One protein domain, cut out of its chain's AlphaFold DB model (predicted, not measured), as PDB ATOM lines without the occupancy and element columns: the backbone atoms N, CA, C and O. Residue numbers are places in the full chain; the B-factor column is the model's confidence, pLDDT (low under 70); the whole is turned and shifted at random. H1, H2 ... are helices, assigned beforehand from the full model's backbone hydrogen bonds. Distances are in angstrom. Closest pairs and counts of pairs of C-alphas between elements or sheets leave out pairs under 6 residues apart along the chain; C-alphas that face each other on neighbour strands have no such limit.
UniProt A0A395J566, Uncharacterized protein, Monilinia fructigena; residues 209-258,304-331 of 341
ATOM      1  N   ASP A 209     154.129 155.769  93.185       53.25
ATOM      2  CA  ASP A 209     153.846 154.480  93.827       53.25
ATOM      3  C   ASP A 209     154.022 154.549  95.351       53.25
ATOM      4  O   ASP A 209     153.268 153.923  96.094       53.25
ATOM      5  N   SER A 210     154.955 155.379  95.828       54.72
ATOM      6  CA  SER A 210     155.174 155.604  97.257       54.72
ATOM      7  C   SER A 210     153.965 156.256  97.944       54.72
ATOM      8  O   SER A 210     153.398 155.663  98.862       54.72
ATOM      9  N   SER A 211     153.504 157.424  97.482       53.94
ATOM     10  CA  SER A 211     152.370 158.137  98.085       53.94
ATOM     11  C   SER A 211     151.044 157.394  97.894       53.94
ATOM     12  O   SER A 211     150.238 157.324  98.823       53.94
ATOM     13  N   LEU A 212     150.832 156.773  96.728       62.19
ATOM     14  CA  LEU A 212     149.641 155.965  96.468       62.19
ATOM     15  C   LEU A 212     149.603 154.660  97.268       62.19
ATOM     16  O   LEU A 212     148.503 154.173  97.538       62.19
ATOM     17  N   SER A 213     150.753 154.096  97.664       66.06
ATOM     18  CA  SER A 213     150.795 152.892  98.506       66.06
ATOM     19  C   SER A 213     150.235 153.137  99.910       66.06
ATOM     20  O   SER A 213     149.564 152.260 100.445       66.06
ATOM     21  N   TYR A 214     150.403 154.339 100.474       61.84
ATOM     22  CA  TYR A 214     149.835 154.695 101.782       61.84
ATOM     23  C   TYR A 214     148.311 154.873 101.758       61.84
ATOM     24  O   TYR A 214     147.651 154.625 102.763       61.84
ATOM     25  N   LEU A 215     147.739 155.277 100.619       65.88
ATOM     26  CA  LEU A 215     146.284 155.361 100.434       65.88
ATOM     27  C   LEU A 215     145.655 154.018 100.033       65.88
ATOM     28  O   LEU A 215     144.427 153.906  99.986       65.88
ATOM     29  N   ARG A 216     146.476 153.017  99.695       72.81
ATOM     30  CA  ARG A 216     146.020 151.721  99.196       72.81
ATOM     31  C   ARG A 216     145.440 150.877 100.331       72.81
ATOM     32  O   ARG A 216     146.027 150.768 101.403       72.81
ATOM     33  N   ASP A 217     144.297 150.247 100.065       73.75
ATOM     34  CA  ASP A 217     143.637 149.285 100.945       73.75
ATOM     35  C   ASP A 217     144.675 148.248 101.435       73.75
ATOM     36  O   ASP A 217     145.330 147.616 100.596       73.75
ATOM     37  N   PRO A 218     144.836 148.046 102.760       71.88
ATOM     38  CA  PRO A 218     145.823 147.116 103.294       71.88
ATOM     39  C   PRO A 218     145.506 145.691 102.836       71.88
ATOM     40  O   PRO A 218     144.349 145.258 102.885       71.88
ATOM     41  N   GLU A 219     146.524 144.949 102.395       66.44
ATOM     42  CA  GLU A 219     146.303 143.574 101.953       66.44
ATOM     43  C   GLU A 219     145.857 142.695 103.138       66.44
ATOM     44  O   GLU A 219     146.487 142.724 104.200       66.44
ATOM     45  N   PRO A 220     144.767 141.915 102.994       63.47
ATOM     46  CA  PRO A 220     144.351 140.982 104.031       63.47
ATOM     47  C   PRO A 220     145.423 139.903 104.208       63.47
ATOM     48  O   PRO A 220     146.039 139.470 103.232       63.47
ATOM     49  N   SER A 221     145.617 139.440 105.446       68.75
ATOM     50  CA  SER A 221     146.587 138.382 105.742       68.75
ATOM     51  C   SER A 221     146.306 137.117 104.924       68.75
ATOM     52  O   SER A 221     145.164 136.852 104.547       68.75
ATOM     53  N   GLU A 222     147.339 136.310 104.667       63.88
ATOM     54  CA  GLU A 222     147.253 135.137 103.779       63.88
ATOM     55  C   GLU A 222     146.104 134.179 104.146       63.88
ATOM     56  O   GLU A 222     145.430 133.654 103.265       63.88
ATOM     57  N   ALA A 223     145.796 134.034 105.441       62.62
ATOM     58  CA  ALA A 223     144.687 133.215 105.945       62.62
ATOM     59  C   ALA A 223     143.274 133.776 105.654       62.62
ATOM     60  O   ALA A 223     142.286 133.056 105.793       62.62
ATOM     61  N   GLN A 224     143.158 135.053 105.285       65.19
ATOM     62  CA  GLN A 224     141.912 135.726 104.892       65.19
ATOM     63  C   GLN A 224     141.878 136.089 103.401       65.19
ATOM     64  O   GLN A 224     140.857 136.588 102.914       65.19
ATOM     65  N   ARG A 225     142.967 135.845 102.661       69.00
ATOM     66  CA  ARG A 225     143.032 136.092 101.222       69.00
ATOM     67  C   ARG A 225     142.071 135.130 100.500       69.00
ATOM     68  O   ARG A 225     142.173 133.917 100.678       69.00
ATOM     69  N   PRO A 226     141.115 135.630  99.693       69.94
ATOM     70  CA  PRO A 226     140.315 134.772  98.824       69.94
ATOM     71  C   PRO A 226     141.216 133.965  97.884       69.94
ATOM     72  O   PRO A 226     142.227 134.487  97.424       69.94
ATOM     73  N   ILE A 227     140.816 132.729  97.576       74.88
ATOM     74  CA  ILE A 227     141.531 131.827  96.656       74.88
ATOM     75  C   ILE A 227     141.811 132.554  95.330       74.88
ATOM     76  O   ILE A 227     140.931 133.266  94.848       74.88
ATOM     77  N   ASP A 228     142.984 132.357  94.722       69.56
ATOM     78  CA  ASP A 228     143.478 133.185  93.608       69.56
ATOM     79  C   ASP A 228     142.498 133.346  92.434       69.56
ATOM     80  O   ASP A 228     142.351 134.449  91.917       69.56
ATOM     81  N   PHE A 229     141.722 132.317  92.068       76.56
ATOM     82  CA  PHE A 229     140.696 132.457  91.019       76.56
ATOM     83  C   PHE A 229     139.601 133.486  91.378       76.56
ATOM     84  O   PHE A 229     139.033 134.132  90.504       76.56
ATOM     85  N   VAL A 230     139.307 133.677  92.668       71.50
ATOM     86  CA  VAL A 230     138.379 134.701  93.174       71.50
ATOM     87  C   VAL A 230     139.021 136.088  93.152       71.50
ATOM     88  O   VAL A 230     138.296 137.071  93.009       71.50
ATOM     89  N   LEU A 231     140.347 136.190  93.289       65.44
ATOM     90  CA  LEU A 231     141.075 137.445  93.074       65.44
ATOM     91  C   LEU A 231     141.083 137.813  91.588       65.44
ATOM     92  O   LEU A 231     140.774 138.950  91.257       65.44
ATOM     93  N   ASP A 232     141.324 136.846  90.706       69.94
ATOM     94  CA  ASP A 232     141.358 137.038  89.252       69.94
ATOM     95  C   ASP A 232     139.970 137.425  88.690       69.94
ATOM     96  O   ASP A 232     139.827 138.314  87.851       69.94
ATOM     97  N   MET A 233     138.893 136.863  89.258       71.94
ATOM     98  CA  MET A 233     137.512 137.291  88.979       71.94
ATOM     99  C   MET A 233     137.134 138.651  89.606       71.94
ATOM    100  O   MET A 233     136.089 139.216  89.263       71.94
ATOM    101  N   ARG A 234     137.928 139.195  90.540       65.38
ATOM    102  CA  ARG A 234     137.654 140.464  91.234       65.38
ATOM    103  C   ARG A 234     138.590 141.567  90.753       65.38
ATOM    104  O   ARG A 234     139.724 141.690  91.195       65.38
ATOM    105  N   ARG A 235     138.038 142.497  89.974       63.62
ATOM    106  CA  ARG A 235     138.696 143.783  89.692       63.62
ATOM    107  C   ARG A 235     139.070 144.491  90.995       63.62
ATOM    108  O   ARG A 235     138.190 144.862  91.780       63.62
ATOM    109  N   GLN A 236     140.375 144.653  91.198       57.25
ATOM    110  CA  GLN A 236     140.960 145.297  92.366       57.25
ATOM    111  C   GLN A 236     140.456 146.742  92.465       57.25
ATOM    112  O   GLN A 236     140.417 147.476  91.481       57.25
ATOM    113  N   ARG A 237     140.038 147.153  93.665       69.56
ATOM    114  CA  ARG A 237     139.584 148.524  93.952       69.56
ATOM    115  C   ARG A 237     140.461 149.103  95.061       69.56
ATOM    116  O   ARG A 237     140.001 149.146  96.198       69.56
ATOM    117  N   PRO A 238     141.702 149.515  94.748       67.88
ATOM    118  CA  PRO A 238     142.744 149.756  95.745       67.88
ATOM    119  C   PRO A 238     142.492 150.918  96.711       67.88
ATOM    120  O   PRO A 238     143.264 151.045  97.639       67.88
ATOM    121  N   TYR A 239     141.455 151.744  96.543       75.69
ATOM    122  CA  TYR A 239     141.188 152.909  97.408       75.69
ATOM    123  C   TYR A 239     139.808 152.853  98.080       75.69
ATOM    124  O   TYR A 239     139.204 153.887  98.376       75.69
ATOM    125  N   ARG A 240     139.223 151.659  98.236       77.25
ATOM    126  CA  ARG A 240     137.826 151.510  98.662       77.25
ATOM    127  C   ARG A 240     137.634 151.833 100.144       77.25
ATOM    128  O   ARG A 240     136.573 152.353 100.493       77.25
ATOM    129  N   VAL A 241     138.614 151.536 100.997       78.31
ATOM    130  CA  VAL A 241     138.606 151.903 102.421       78.31
ATOM    131  C   VAL A 241     138.712 153.419 102.556       78.31
ATOM    132  O   VAL A 241     137.793 154.024 103.101       78.31
ATOM    133  N   TRP A 242     139.724 154.036 101.940       81.81
ATOM    134  CA  TRP A 242     139.914 155.491 101.948       81.81
ATOM    135  C   TRP A 242     138.684 156.260 101.429       81.81
ATOM    136  O   TRP A 242     138.164 157.154 102.099       81.81
ATOM    137  N   CYS A 243     138.118 155.853 100.282       79.88
ATOM    138  CA  CYS A 243     136.894 156.465  99.748       79.88
ATOM    139  C   CYS A 243     135.714 156.377 100.730       79.88
ATOM    140  O   CYS A 243     134.882 157.286 100.790       79.88
ATOM    141  N   LYS A 244     135.609 155.270 101.478       82.56
ATOM    142  CA  LYS A 244     134.561 155.066 102.485       82.56
ATOM    143  C   LYS A 244     134.805 155.933 103.720       82.56
ATOM    144  O   LYS A 244     133.847 156.490 104.236       82.56
ATOM    145  N   GLU A 245     136.050 156.076 104.157       83.44
ATOM    146  CA  GLU A 245     136.450 156.886 105.310       83.44
ATOM    147  C   GLU A 245     136.104 158.370 105.099       83.44
ATOM    148  O   GLU A 245     135.302 158.928 105.848       83.44
ATOM    149  N   VAL A 246     136.553 158.961 103.987       82.31
ATOM    150  CA  VAL A 246     136.221 160.342 103.576       82.31
ATOM    151  C   VAL A 246     134.701 160.551 103.429       82.31
ATOM    152  O   VAL A 246     134.141 161.573 103.844       82.31
ATOM    153  N   THR A 247     133.991 159.557 102.882       83.31
ATOM    154  CA  THR A 247     132.520 159.583 102.763       83.31
ATOM    155  C   THR A 247     131.814 159.451 104.117       83.31
ATOM    156  O   THR A 247     130.696 159.937 104.275       83.31
ATOM    157  N   ASN A 248     132.428 158.792 105.098       83.62
ATOM    158  CA  ASN A 248     131.866 158.648 106.433       83.62
ATOM    159  C   ASN A 248     132.064 159.931 107.245       83.62
ATOM    160  O   ASN A 248     131.098 160.406 107.823       83.62
ATOM    161  N   VAL A 249     133.239 160.571 107.215       83.12
ATOM    162  CA  VAL A 249     133.453 161.864 107.906       83.12
ATOM    163  C   VAL A 249     132.419 162.909 107.461       83.12
ATOM    164  O   VAL A 249     131.799 163.574 108.291       83.12
ATOM    165  N   THR A 250     132.139 162.988 106.156       77.62
ATOM    166  CA  THR A 250     131.092 163.880 105.623       77.62
ATOM    167  C   THR A 250     129.671 163.507 106.058       77.62
ATOM    168  O   THR A 250     128.843 164.400 106.211       77.62
ATOM    169  N   LYS A 251     129.376 162.223 106.299       81.50
ATOM    170  CA  LYS A 251     128.048 161.735 106.715       81.50
ATOM    171  C   LYS A 251     127.807 161.676 108.216       81.50
ATOM    172  O   LYS A 251     126.649 161.698 108.599       81.50
ATOM    173  N   GLU A 252     128.845 161.559 109.034       81.62
ATOM    174  CA  GLU A 252     128.711 161.431 110.491       81.62
ATOM    175  C   GLU A 252     128.905 162.786 111.188       81.62
ATOM    176  O   GLU A 252     128.218 163.075 112.162       81.62
ATOM    177  N   VAL A 253     129.783 163.657 110.664       80.19
ATOM    178  CA  VAL A 253     130.058 164.981 111.260       80.19
ATOM    179  C   VAL A 253     129.237 166.088 110.593       80.19
ATOM    180  O   VAL A 253     128.644 166.920 111.270       80.19
ATOM    181  N   PHE A 254     129.118 166.074 109.260       77.81
ATOM    182  CA  PHE A 254     128.457 167.146 108.499       77.81
ATOM    183  C   PHE A 254     127.025 166.803 108.041       77.81
ATOM    184  O   PHE A 254     126.485 167.450 107.143       77.81
ATOM    185  N   TRP A 255     126.374 165.818 108.673       77.06
ATOM    186  CA  TRP A 255     125.009 165.374 108.335       77.06
ATOM    187  C   TRP A 255     123.965 166.491 108.383       77.06
ATOM    188  O   TRP A 255     123.086 166.545 107.524       77.06
ATOM    189  N   ILE A 256     124.087 167.414 109.339       68.00
ATOM    190  CA  ILE A 256     123.174 168.552 109.477       68.00
ATOM    191  C   ILE A 256     123.296 169.541 108.310       68.00
ATOM    192  O   ILE A 256     122.341 170.245 108.007       68.00
ATOM    193  N   PHE A 257     124.435 169.550 107.611       67.25
ATOM    194  CA  PHE A 257     124.664 170.368 106.422       67.25
ATOM    195  C   PHE A 257     124.366 169.621 105.116       67.25
ATOM    196  O   PHE A 257     124.438 170.230 104.054       67.25
ATOM    197  N   LEU A 258     124.032 168.324 105.139       67.12
ATOM    198  CA  LEU A 258     123.776 167.506 103.944       67.12
ATOM    199  C   LEU A 258     122.363 167.738 103.371       67.12
ATOM    200  O   LEU A 258     121.513 166.847 103.336       67.12
ATOM    201  N   GLY A 304     138.593 173.979 117.713       63.19
ATOM    202  CA  GLY A 304     138.741 172.771 118.541       63.19
ATOM    203  C   GLY A 304     137.450 171.966 118.769       63.19
ATOM    204  O   GLY A 304     137.438 171.075 119.614       63.19
ATOM    205  N   GLY A 305     136.361 172.262 118.048       73.75
ATOM    206  CA  GLY A 305     135.201 171.365 117.943       73.75
ATOM    207  C   GLY A 305     135.462 170.159 117.028       73.75
ATOM    208  O   GLY A 305     136.385 170.170 116.213       73.75
ATOM    209  N   VAL A 306     134.614 169.128 117.096       76.31
ATOM    210  CA  VAL A 306     134.751 167.920 116.251       76.31
ATOM    211  C   VAL A 306     134.627 168.232 114.754       76.31
ATOM    212  O   VAL A 306     135.219 167.555 113.916       76.31
ATOM    213  N   GLU A 307     133.904 169.296 114.409       80.75
ATOM    214  CA  GLU A 307     133.746 169.827 113.057       80.75
ATOM    215  C   GLU A 307     135.036 170.482 112.542       80.75
ATOM    216  O   GLU A 307     135.337 170.394 111.350       80.75
ATOM    217  N   TRP A 308     135.817 171.113 113.425       78.31
ATOM    218  CA  TRP A 308     137.113 171.712 113.092       78.31
ATOM    219  C   TRP A 308     138.127 170.622 112.734       78.31
ATOM    220  O   TRP A 308     138.729 170.661 111.659       78.31
ATOM    221  N   ASP A 309     138.236 169.593 113.575       79.00
ATOM    222  CA  ASP A 309     139.136 168.460 113.336       79.00
ATOM    223  C   ASP A 309     138.722 167.653 112.099       79.00
ATOM    224  O   ASP A 309     139.567 167.313 111.269       79.00
ATOM    225  N   ALA A 310     137.419 167.425 111.898       80.69
ATOM    226  CA  ALA A 310     136.900 166.778 110.695       80.69
ATOM    227  C   ALA A 310     137.165 167.595 109.415       80.69
ATOM    228  O   ALA A 310     137.457 167.015 108.366       80.69
ATOM    229  N   THR A 311     137.104 168.929 109.488       79.50
ATOM    230  CA  THR A 311     137.445 169.815 108.361       79.50
ATOM    231  C   THR A 311     138.935 169.725 108.031       79.50
ATOM    232  O   THR A 311     139.285 169.515 106.871       79.50
ATOM    233  N   ASN A 312     139.812 169.806 109.037       79.06
ATOM    234  CA  ASN A 312     141.266 169.695 108.860       79.06
ATOM    235  C   ASN A 312     141.685 168.317 108.332       79.06
ATOM    236  O   ASN A 312     142.544 168.221 107.453       79.06
ATOM    237  N   TYR A 313     141.048 167.251 108.822       81.12
ATOM    238  CA  TYR A 313     141.225 165.892 108.318       81.12
ATOM    239  C   TYR A 313     140.844 165.806 106.830       81.12
ATOM    240  O   TYR A 313     141.630 165.304 106.026       81.12
ATOM    241  N   LEU A 314     139.673 166.321 106.432       78.62
ATOM    242  CA  LEU A 314     139.230 166.299 105.032       78.62
ATOM    243  C   LEU A 314     140.127 167.145 104.119       78.62
ATOM    244  O   LEU A 314     140.470 166.686 103.029       78.62
ATOM    245  N   ALA A 315     140.532 168.339 104.561       77.19
ATOM    246  CA  ALA A 315     141.444 169.211 103.822       77.19
ATOM    247  C   ALA A 315     142.785 168.510 103.562       77.19
ATOM    248  O   ALA A 315     143.184 168.362 102.410       77.19
ATOM    249  N   SER A 316     143.393 167.944 104.609       75.19
ATOM    250  CA  SER A 316     144.669 167.223 104.520       75.19
ATOM    251  C   SER A 316     144.614 166.050 103.529       75.19
ATOM    252  O   SER A 316     145.548 165.835 102.759       75.19
ATOM    253  N   HIS A 317     143.503 165.306 103.484       76.25
ATOM    254  CA  HIS A 317     143.323 164.222 102.511       76.25
ATOM    255  C   HIS A 317     143.144 164.725 101.075       76.25
ATOM    256  O   HIS A 317     143.634 164.085 100.144       76.25
ATOM    257  N   LEU A 318     142.473 165.862 100.874       77.31
ATOM    258  CA  LEU A 318     142.386 166.496  99.557       77.31
ATOM    259  C   LEU A 318     143.746 167.038  99.107       77.31
ATOM    260  O   LEU A 318     144.085 166.874  97.939       77.31
ATOM    261  N   ASP A 319     144.550 167.589 100.014       70.75
ATOM    262  CA  ASP A 319     145.903 168.066  99.717       70.75
ATOM    263  C   ASP A 319     146.852 166.924  99.336       70.75
ATOM    264  O   ASP A 319     147.610 167.061  98.378       70.75
ATOM    265  N   ILE A 320     146.751 165.754  99.982       71.56
ATOM    266  CA  ILE A 320     147.481 164.543  99.564       71.56
ATOM    267  C   ILE A 320     147.071 164.119  98.143       71.56
ATOM    268  O   ILE A 320     147.937 163.818  97.317       71.56
ATOM    269  N   VAL A 321     145.770 164.116  97.821       74.88
ATOM    270  CA  VAL A 321     145.292 163.779  96.465       74.88
ATOM    271  C   VAL A 321     145.738 164.818  95.433       74.88
ATOM    272  O   VAL A 321     146.198 164.440  94.356       74.88
ATOM    273  N   ASN A 322     145.669 166.109  95.759       73.81
ATOM    274  CA  ASN A 322     146.180 167.189  94.914       73.81
ATOM    275  C   ASN A 322     147.694 167.048  94.696       73.81
ATOM    276  O   ASN A 322     148.162 167.215  93.572       73.81
ATOM    277  N   GLY A 323     148.444 166.660  95.732       65.75
ATOM    278  CA  GLY A 323     149.867 166.334  95.661       65.75
ATOM    279  C   GLY A 323     150.155 165.166  94.718       65.75
ATOM    280  O   GLY A 323     151.014 165.293  93.853       65.75
ATOM    281  N   CYS A 324     149.386 164.074  94.800       66.75
ATOM    282  CA  CYS A 324     149.499 162.942  93.871       66.75
ATOM    283  C   CYS A 324     149.155 163.339  92.420       66.75
ATOM    284  O   CYS A 324     149.802 162.894  91.478       66.75
ATOM    285  N   ILE A 325     148.156 164.200  92.210       66.88
ATOM    286  CA  ILE A 325     147.808 164.716  90.873       66.88
ATOM    287  C   ILE A 325     148.907 165.655  90.337       66.88
ATOM    288  O   ILE A 325     149.200 165.650  89.139       66.88
ATOM    289  N   ALA A 326     149.553 166.428  91.210       64.12
ATOM    290  CA  ALA A 326     150.686 167.272  90.850       64.12
ATOM    291  C   ALA A 326     151.936 166.441  90.501       64.12
ATOM    292  O   ALA A 326     152.575 166.726  89.490       64.12
ATOM    293  N   SER A 327     152.251 165.378  91.250       58.09
ATOM    294  CA  SER A 327     153.369 164.481  90.915       58.09
ATOM    295  C   SER A 327     153.091 163.585  89.699       58.09
ATOM    296  O   SER A 327     154.031 163.212  89.007       58.09
ATOM    297  N   LEU A 328     151.823 163.345  89.327       61.34
ATOM    298  CA  LEU A 328     151.449 162.737  88.033       61.34
ATOM    299  C   LEU A 328     151.787 163.637  86.835       61.34
ATOM    300  O   LEU A 328     151.722 163.191  85.690       61.34
ATOM    301  N   SER A 329     152.097 164.913  87.079       53.34
ATOM    302  CA  SER A 329     152.289 165.926  86.038       53.34
ATOM    303  C   SER A 329     153.759 166.143  85.644       53.34
ATOM    304  O   SER A 329     154.043 167.059  84.872       53.34
ATOM    305  N   LEU A 330     154.693 165.308  86.122       42.75
ATOM    306  CA  LEU A 330     156.124 165.331  85.784       42.75
ATOM    307  C   LEU A 330     156.629 163.884  85.544       42.75
ATOM    308  O   LEU A 330     156.220 163.015  86.310       42.75
ATOM    309  N   PRO A 331     157.544 163.585  84.587       45.38
ATOM    310  CA  PRO A 331     158.147 164.438  83.553       45.38
ATOM    311  C   PRO A 331     158.101 163.840  82.118       45.38
ATOM    312  O   PRO A 331     158.641 162.768  81.853       45.38
TER     313      PRO A 331
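Overview. This is residues 209 to 258 and 304 to 331 of the 341 residues of an uncharacterized protein of Monilinia fructigena (UniProt A0A395J566). Two helices, H3 and the longer H4, make a V, with the short helix H1 near its open side, while a long loop runs out from this loose body and folds back, with the small helix H2 at its far end. Residues 220 to 225 and 227 to 233 stick out there. The printed part has 78 residues, with four named helices in the order H1, H2, H3, H4 and no named strand; the class is all helix. It is loose, with a radius of gyration of the C-alphas of 16.3 A, and flat, spanning 47 by 37 by 20 A.

Arrangement. H1, residues 209 to 215, is close to but not clearly touching H3, residues 240 to 252; their closest C-alphas, those of Leu 215 and Trp 242, are 6.5 A apart. H1 is also close to but not clearly touching H4, residues 306 to 327, at a shallow tilt of 21 degrees, opposite ways; the closest C-alphas, those of Ser 211 and Cys 324, are 7.0 A apart. H2, residues 228 to 232, is apart from H1, H3 and H4. H3 and H4 only just touch, with 3 pairs of C-alphas within 8 A, through residues 246 to 249 and 310 to 314 alone; the closest C-alphas are those of Val 249 and Ala 310, 6.6 A apart. They run opposite ways at a shallow tilt of 33 degrees, only just short of steep. In H2, H3 and H4 every O i to N i+4 pair is within hydrogen-bond range; in H1 1 of 3 is, beside 3 of 4 O i to N i+3 pairs.

Along the chain. H1 begins at C-alpha 209 (153.846, 154.480, 93.827). H3 begins at C-alpha 240 (137.826, 151.510, 98.662) and measures 17.9 A from first to last C-alpha. H4 measures 31.6 A and ends at C-alpha 327 (153.369, 164.481, 90.915).

Size, cuts and confidence. The two C-alphas farthest apart, those of Phe 229 and Gly 304, are 48.9 A apart. Residues 259 to 303 are not printed, and C-alphas 258 and 304 lie 21.6 A apart across the cut. The link from H1 to H2 is long, with 12 residues. The mean pLDDT of the printed part is 70.9, and 36 residues are under 70, among them 209 to 215 and 323 to 331.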